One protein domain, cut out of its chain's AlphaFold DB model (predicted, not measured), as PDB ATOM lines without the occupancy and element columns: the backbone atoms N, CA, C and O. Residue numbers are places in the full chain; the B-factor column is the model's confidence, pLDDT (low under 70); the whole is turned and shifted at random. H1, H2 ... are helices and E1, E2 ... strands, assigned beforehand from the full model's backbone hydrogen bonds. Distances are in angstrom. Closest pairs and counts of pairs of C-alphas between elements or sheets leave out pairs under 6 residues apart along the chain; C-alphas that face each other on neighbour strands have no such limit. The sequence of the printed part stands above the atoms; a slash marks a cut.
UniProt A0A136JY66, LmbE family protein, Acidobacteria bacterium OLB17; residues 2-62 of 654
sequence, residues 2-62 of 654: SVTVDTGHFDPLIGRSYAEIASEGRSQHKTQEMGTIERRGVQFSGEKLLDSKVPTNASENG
ATOM      1  N   SER A   2     239.529 295.941 260.964       76.56
ATOM      2  CA  SER A   2     239.391 297.372 260.711       76.56
ATOM      3  C   SER A   2     237.927 297.798 260.586       76.56
ATOM      4  O   SER A   2     237.593 298.900 260.993       76.56
ATOM      5  N   VAL A   3     237.039 296.880 260.184       87.69
ATOM      6  CA  VAL A   3     235.579 297.067 260.182       87.69
ATOM      7  C   VAL A   3     234.918 295.886 260.894       87.69
ATOM      8  O   VAL A   3     235.342 294.740 260.731       87.69
ATOM      9  N   THR A   4     233.885 296.160 261.692       89.19
ATOM     10  CA  THR A   4     233.027 295.141 262.318       89.19
ATOM     11  C   THR A   4     231.578 295.420 261.937       89.19
ATOM     12  O   THR A   4     231.094 296.525 262.156       89.19
ATOM     13  N   VAL A   5     230.895 294.424 261.379       88.56
ATOM     14  CA  VAL A   5     229.512 294.528 260.896       88.56
ATOM     15  C   VAL A   5     228.619 293.628 261.742       88.56
ATOM     16  O   VAL A   5     228.931 292.445 261.901       88.56
ATOM     17  N   ASP A   6     227.516 294.167 262.273       91.38
ATOM     18  CA  ASP A   6     226.461 293.370 262.917       91.38
ATOM     19  C   ASP A   6     225.661 292.618 261.848       91.38
ATOM     20  O   ASP A   6     224.669 293.103 261.306       91.38
ATOM     21  N   THR A   7     226.124 291.420 261.510       93.25
ATOM     22  CA  THR A   7     225.446 290.524 260.570       93.25
ATOM     23  C   THR A   7     224.257 289.808 261.208       93.25
ATOM     24  O   THR A   7     223.448 289.219 260.492       93.25
ATOM     25  N   GLY A   8     224.117 289.873 262.535       94.88
ATOM     26  CA  GLY A   8     222.954 289.376 263.268       94.88
ATOM     27  C   GLY A   8     221.770 290.346 263.289       94.88
ATOM     28  O   GLY A   8     220.711 289.978 263.801       94.88
ATOM     29  N   HIS A   9     221.923 291.556 262.736       94.06
ATOM     30  CA  HIS A   9     220.835 292.519 262.598       94.06
ATOM     31  C   HIS A   9     219.659 291.910 261.823       94.06
ATOM     32  O   HIS A   9     219.842 291.310 260.763       94.06
ATOM     33  N   PHE A  10     218.450 292.053 262.369       93.50
ATOM     34  CA  PHE A  10     217.233 291.485 261.799       93.50
ATOM     35  C   PHE A  10     216.625 292.431 260.760       93.50
ATOM     36  O   PHE A  10     216.263 293.556 261.097       93.50
ATOM     37  N   ASP A  11     216.460 291.952 259.527       91.75
ATOM     38  CA  ASP A  11     215.768 292.679 258.467       91.75
ATOM     39  C   ASP A  11     214.260 292.349 258.510       91.75
ATOM     40  O   ASP A  11     213.883 291.190 258.301       91.75
ATOM     41  N   PRO A  12     213.370 293.325 258.781       89.81
ATOM     42  CA  PRO A  12     211.935 293.075 258.891       89.81
ATOM     43  C   PRO A  12     211.246 292.771 257.554       89.81
ATOM     44  O   PRO A  12     210.181 292.159 257.572       89.81
ATOM     45  N   LEU A  13     211.821 293.168 256.414       87.88
ATOM     46  CA  LEU A  13     211.269 292.856 255.092       87.88
ATOM     47  C   LEU A  13     211.572 291.409 254.703       87.88
ATOM     48  O   LEU A  13     210.713 290.723 254.152       87.88
ATOM     49  N   ILE A  14     212.780 290.936 255.016       90.38
ATOM     50  CA  ILE A  14     213.196 289.550 254.748       90.38
ATOM     51  C   ILE A  14     212.696 288.599 255.851       90.38
ATOM     52  O   ILE A  14     212.516 287.401 255.623       90.38
ATOM     53  N   GLY A  15     212.470 289.122 257.060       93.94
ATOM     54  CA  GLY A  15     212.079 288.356 258.242       93.94
ATOM     55  C   GLY A  15     213.216 287.518 258.837       93.94
ATOM     56  O   GLY A  15     212.943 286.537 259.533       93.94
ATOM     57  N   ARG A  16     214.478 287.850 258.525       95.81
ATOM     58  CA  ARG A  16     215.696 287.103 258.902       95.81
ATOM     59  C   ARG A  16     216.891 288.043 259.054       95.81
ATOM     60  O   ARG A  16     216.887 289.150 258.522       95.81
ATOM     61  N   SER A  17     217.930 287.588 259.749       96.00
ATOM     62  CA  SER A  17     219.235 288.263 259.782       96.00
ATOM     63  C   SER A  17     220.144 287.853 258.618       96.00
ATOM     64  O   SER A  17     220.027 286.751 258.072       96.00
ATOM     65  N   TYR A  18     221.116 288.701 258.268       94.12
ATOM     66  CA  TYR A  18     222.113 288.369 257.240       94.12
ATOM     67  C   TYR A  18     222.973 287.148 257.620       94.12
ATOM     68  O   TYR A  18     223.392 286.393 256.744       94.12
ATOM     69  N   ALA A  19     223.199 286.902 258.915       94.75
ATOM     70  CA  ALA A  19     223.905 285.725 259.424       94.75
ATOM     71  C   ALA A  19     223.122 284.415 259.210       94.75
ATOM     72  O   ALA A  19     223.725 283.385 258.882       94.75
ATOM     73  N   GLU A  20     221.791 284.441 259.354       95.56
ATOM     74  CA  GLU A  20     220.925 283.302 259.015       95.56
ATOM     75  C   GLU A  20     220.997 283.006 257.511       95.56
ATOM     76  O   GLU A  20     221.271 281.870 257.124       95.56
ATOM     77  N   ILE A  21     220.879 284.040 256.667       94.81
ATOM     78  CA  ILE A  21     220.984 283.918 255.202       94.81
ATOM     79  C   ILE A  21     222.357 283.359 254.790       94.81
ATOM     80  O   ILE A  21     222.447 282.447 253.968       94.81
ATOM     81  N   ALA A  22     223.444 283.850 255.393       93.62
ATOM     82  CA  ALA A  22     224.793 283.354 255.123       93.62
ATOM     83  C   ALA A  22     224.972 281.881 255.538       93.62
ATOM     84  O   ALA A  22     225.642 281.113 254.844       93.62
ATOM     85  N   SER A  23     224.361 281.468 256.649       94.56
ATOM     86  CA  SER A  23     224.403 280.084 257.143       94.56
ATOM     87  C   SER A  23     223.609 279.128 256.248       94.56
ATOM     88  O   SER A  23     224.072 278.017 255.962       94.56
ATOM     89  N   GLU A  24     222.456 279.567 255.742       94.31
ATOM     90  CA  GLU A  24     221.703 278.844 254.717       94.31
ATOM     91  C   GLU A  24     222.523 278.710 253.430       94.31
ATOM     92  O   GLU A  24     222.666 277.605 252.902       94.31
ATOM     93  N   GLY A  25     223.126 279.809 252.963       92.88
ATOM     94  CA  GLY A  25     224.000 279.826 251.790       92.88
ATOM     95  C   GLY A  25     225.170 278.854 251.934       92.88
ATOM     96  O   GLY A  25     225.395 278.017 251.059       92.88
ATOM     97  N   ARG A  26     225.852 278.861 253.087       93.31
ATOM     98  CA  ARG A  26     226.902 277.881 253.411       93.31
ATOM     99  C   ARG A  26     226.371 276.449 253.360       93.31
ATOM    100  O   ARG A  26     227.059 275.558 252.872       93.31
ATOM    101  N   SER A  27     225.141 276.223 253.806       93.19
ATOM    102  CA  SER A  27     224.497 274.906 253.757       93.19
ATOM    103  C   SER A  27     224.113 274.463 252.335       93.19
ATOM    104  O   SER A  27     223.879 273.274 252.114       93.19
ATOM    105  N   GLN A  28     224.136 275.362 251.340       90.81
ATOM    106  CA  GLN A  28     224.017 274.999 249.921       90.81
ATOM    107  C   GLN A  28     225.313 274.427 249.319       90.81
ATOM    108  O   GLN A  28     225.275 273.891 248.209       90.81
ATOM    109  N   HIS A  29     226.437 274.413 250.049       87.56
ATOM    110  CA  HIS A  29     227.665 273.689 249.674       87.56
ATOM    111  C   HIS A  29     227.510 272.163 249.875       87.56
ATOM    112  O   HIS A  29     228.280 271.507 250.583       87.56
ATOM    113  N   LYS A  30     226.479 271.581 249.251       81.69
ATOM    114  CA  LYS A  30     226.020 270.196 249.457       81.69
ATOM    115  C   LYS A  30     227.074 269.158 249.083       81.69
ATOM    116  O   LYS A  30     227.243 268.178 249.796       81.69
ATOM    117  N   THR A  31     227.827 269.399 248.011       73.69
ATOM    118  CA  THR A  31     228.900 268.498 247.547       73.69
ATOM    119  C   THR A  31     230.080 268.409 248.517       73.69
ATOM    120  O   THR A  31     230.867 267.470 248.435       73.69
ATOM    121  N   GLN A  32     230.207 269.375 249.430       76.38
ATOM    122  CA  GLN A  32     231.247 269.435 250.457       76.38
ATOM    123  C   GLN A  32     230.710 269.089 251.852       76.38
ATOM    124  O   GLN A  32     231.470 269.146 252.817       76.38
ATOM    125  N   GLU A  33     229.418 268.756 251.970       80.12
ATOM    126  CA  GLU A  33     228.751 268.427 253.238       80.12
ATOM    127  C   GLU A  33     228.879 269.549 254.295       80.12
ATOM    128  O   GLU A  33     228.938 269.296 255.496       80.12
ATOM    129  N   MET A  34     228.913 270.820 253.870       85.12
ATOM    130  CA  MET A  34     229.133 271.978 254.756       85.12
ATOM    131  C   MET A  34     227.837 272.551 255.360       85.12
ATOM    132  O   MET A  34     227.727 273.758 255.582       85.12
ATOM    133  N   GLY A  35     226.861 271.701 255.677       90.88
ATOM    134  CA  GLY A  35     225.668 272.120 256.418       90.88
ATOM    135  C   GLY A  35     226.031 272.774 257.757       90.88
ATOM    136  O   GLY A  35     226.994 272.371 258.418       90.88
ATOM    137  N   THR A  36     225.297 273.809 258.159       92.75
ATOM    138  CA  THR A  36     225.478 274.449 259.466       92.75
ATOM    139  C   THR A  36     224.158 274.932 260.057       92.75
ATOM    140  O   THR A  36     223.145 274.999 259.370       92.75
ATOM    141  N   ILE A  37     224.172 275.239 261.352       94.69
ATOM    142  CA  ILE A  37     223.010 275.763 262.071       94.69
ATOM    143  C   ILE A  37     222.905 277.265 261.803       94.69
ATOM    144  O   ILE A  37     223.869 277.999 262.016       94.69
ATOM    145  N   GLU A  38     221.714 277.718 261.417       94.06
ATOM    146  CA  GLU A  38     221.369 279.136 261.293       94.06
ATOM    147  C   GLU A  38     221.210 279.762 262.683       94.06
ATOM    148  O   GLU A  38     220.168 279.666 263.335       94.06
ATOM    149  N   ARG A  39     222.297 280.344 263.193       91.62
ATOM    150  CA  ARG A  39     222.311 280.968 264.521       91.62
ATOM    151  C   ARG A  39     221.537 282.284 264.502       91.62
ATOM    152  O   ARG A  39     221.685 283.072 263.576       91.62
ATOM    153  N   ARG A  40     220.772 282.530 265.567       91.62
ATOM    154  CA  ARG A  40     219.950 283.735 265.761       91.62
ATOM    155  C   ARG A  40     220.547 284.688 266.789       91.62
ATOM    156  O   ARG A  40     221.266 284.260 267.692       91.62
ATOM    157  N   GLY A  41     220.146 285.954 266.695       91.06
ATOM    158  CA  GLY A  41     220.591 287.033 267.573       91.06
ATOM    159  C   GLY A  41     221.844 287.730 267.050       91.06
ATOM    160  O   GLY A  41     222.299 287.455 265.945       91.06
ATOM    161  N   VAL A  42     222.395 288.633 267.861       91.19
ATOM    162  CA  VAL A  42     223.551 289.461 267.492       91.19
ATOM    163  C   VAL A  42     224.731 288.578 267.075       91.19
ATOM    164  O   VAL A  42     225.139 287.678 267.815       91.19
ATOM    165  N   GLN A  43     225.271 288.838 265.888       92.19
ATOM    166  CA  GLN A  43     226.439 288.175 265.312       92.19
ATOM    167  C   GLN A  43     227.294 289.247 264.650       92.19
ATOM    168  O   GLN A  43     226.767 290.146 264.003       92.19
ATOM    169  N   PHE A  44     228.610 289.140 264.785       90.81
ATOM    170  CA  PHE A  44     229.525 290.098 264.179       90.81
ATOM    171  C   PHE A  44     230.440 289.405 263.182       90.81
ATOM    172  O   PHE A  44     231.049 288.379 263.493       90.81
ATOM    173  N   SER A  45     230.576 290.014 262.010       89.62
ATOM    174  CA  SER A  45     231.603 289.674 261.032       89.62
ATOM    175  C   SER A  45     232.638 290.788 261.002       89.62
ATOM    176  O   SER A  45     232.291 291.968 261.026       89.62
ATOM    177  N   GLY A  46     233.916 290.418 260.979       89.00
ATOM    178  CA  GLY A  46     235.013 291.376 260.965       89.00
ATOM    179  C   GLY A  46     235.814 291.293 259.682       89.00
ATOM    180  O   GLY A  46     236.237 290.207 259.285       89.00
ATOM    181  N   GLU A  47     236.089 292.447 259.088       86.94
ATOM    182  CA  GLU A  47     236.987 292.578 257.947       86.94
ATOM    183  C   GLU A  47     238.292 293.254 258.373       86.94
ATOM    184  O   GLU A  47     238.381 293.933 259.403       86.94
ATOM    185  N   LYS A  48     239.361 293.005 257.618       86.19
ATOM    186  CA  LYS A  48     240.663 293.631 257.843       86.19
ATOM    187  C   LYS A  48     241.195 294.144 256.516       86.19
ATOM    188  O   LYS A  48     241.497 293.343 255.635       86.19
ATOM    189  N   LEU A  49     241.386 295.454 256.431       85.31
ATOM    190  CA  LEU A  49     242.074 296.086 255.320       85.31
ATOM    191  C   LEU A  49     243.528 295.600 255.254       85.31
ATOM    192  O   LEU A  49     244.265 295.644 256.244       85.31
ATOM    193  N   LEU A  50     243.914 295.084 254.087       87.69
ATOM    194  CA  LEU A  50     245.282 294.636 253.806       87.69
ATOM    195  C   LEU A  50     246.062 295.656 252.966       87.69
ATOM    196  O   LEU A  50     247.253 295.829 253.197       87.69
ATOM    197  N   ASP A  51     245.394 296.322 252.024       86.50
ATOM    198  CA  ASP A  51     245.930 297.390 251.169       86.50
ATOM    199  C   ASP A  51     244.773 298.305 250.731       86.50
ATOM    200  O   ASP A  51     243.639 297.835 250.629       86.50
ATOM    201  N   SER A  52     245.046 299.584 250.448       86.00
ATOM    202  CA  SER A  52     244.055 300.534 249.924       86.00
ATOM    203  C   SER A  52     244.615 301.352 248.763       86.00
ATOM    204  O   SER A  52     245.764 301.790 248.779       86.00
ATOM    205  N   LYS A  53     243.774 301.599 247.750       87.69
ATOM    206  CA  LYS A  53     244.078 302.506 246.627       87.69
ATOM    207  C   LYS A  53     243.513 303.913 246.811       87.69
ATOM    208  O   LYS A  53     243.826 304.796 246.018       87.69
ATOM    209  N   VAL A  54     242.707 304.123 247.849       85.81
ATOM    210  CA  VAL A  54     242.152 305.427 248.218       85.81
ATOM    211  C   VAL A  54     242.613 305.806 249.626       85.81
ATOM    212  O   VAL A  54     242.895 304.919 250.435       85.81
ATOM    213  N   PRO A  55     242.712 307.102 249.957       84.50
ATOM    214  CA  PRO A  55     242.952 307.512 251.332       84.50
ATOM    215  C   PRO A  55     241.828 306.999 252.242       84.50
ATOM    216  O   PRO A  55     240.660 307.312 252.017       84.50
ATOM    217  N   THR A  56     242.185 306.231 253.269       80.62
ATOM    218  CA  THR A  56     241.260 305.751 254.303       80.62
ATOM    219  C   THR A  56     241.740 306.189 255.682       80.62
ATOM    220  O   THR A  56     242.913 306.519 255.884       80.62
ATOM    221  N   ASN A  57     240.821 306.230 256.646       74.19
ATOM    222  CA  ASN A  57     241.174 306.458 258.044       74.19
ATOM    223  C   ASN A  57     241.913 305.236 258.613       74.19
ATOM    224  O   ASN A  57     241.773 304.129 258.106       74.19
ATOM    225  N   ALA A  58     242.662 305.422 259.707       72.56
ATOM    226  CA  ALA A  58     243.313 304.313 260.418       72.56
ATOM    227  C   ALA A  58     242.314 303.337 261.084       72.56
ATOM    228  O   ALA A  58     242.694 302.225 261.446       72.56
ATOM    229  N   SER A  59     241.070 303.787 261.280       79.19
ATOM    230  CA  SER A  59     239.921 302.973 261.668       79.19
ATOM    231  C   SER A  59     238.765 303.331 260.741       79.19
ATOM    232  O   SER A  59     238.248 304.448 260.794       79.19
ATOM    233  N   GLU A  60     238.398 302.400 259.876       83.25
ATOM    234  CA  GLU A  60     237.305 302.540 258.922       83.25
ATOM    235  C   GLU A  60     235.942 302.355 259.615       83.25
ATOM    236  O   GLU A  60     235.776 301.502 260.489       83.25
ATOM    237  N   ASN A  61     234.949 303.155 259.228       81.88
ATOM    238  CA  ASN A  61     233.565 303.049 259.701       81.88
ATOM    239  C   ASN A  61     232.731 302.083 258.844       81.88
ATOM    240  O   ASN A  61     231.696 301.593 259.296       81.88
ATOM    241  N   GLY A  62     233.175 301.791 257.621       85.81
ATOM    242  CA  GLY A  62     232.548 300.836 256.720       85.81
ATOM    243  C   GLY A  62     233.466 300.429 255.571       85.81
ATOM    244  O   GLY A  62     234.530 301.006 255.354       85.81
TER     245      GLY A  62
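AT A GLANCE: This is residues 2 to 62 of the 654 residues of the protein "LmbE family protein" of Acidobacteria bacterium OLB17 (UniProt A0A136JY66). Little regular structure: a short ribbon of two strands, E1 and E2, lies between one helix, H1, with a long loop folding back beside it, and the looped tail of residues 48 to 62. The printed part has 61 residues, with E1, H1 and E2 in that order; the antiparallel sheet has the order E1 - E2. The class is mixed, with 18 residues in named elements. The whole is loose, radius of gyration of the C-alphas 14.9 A, and flat, spanning 40 by 31 by 17 A.

IN THESE COORDINATES: E1, residues 3 to 6, begins at C-alpha 3 (235.579, 297.067, 260.182) and is 10.2 A long. E2, residues 44 to 47, is 10.0 A long and ends at C-alpha 47 (236.987, 292.578, 257.947). H1, residues 18 to 27, is 14.1 A long.

HOW THE PARTS SIT: E1 and E2 are antiparallel at 157 degrees. N 5 and O 45 are within hydrogen-bond range at 2.8 A. In H1 every O i to N i+4 pair is within range.

THE WHOLE: The C-alphas farthest apart, Thr 31 and Pro 55, are 41.6 A apart. Both links are long, and residues 51 to 56 stand free. The printed part has no cut, and no printed residue is under pLDDT 70.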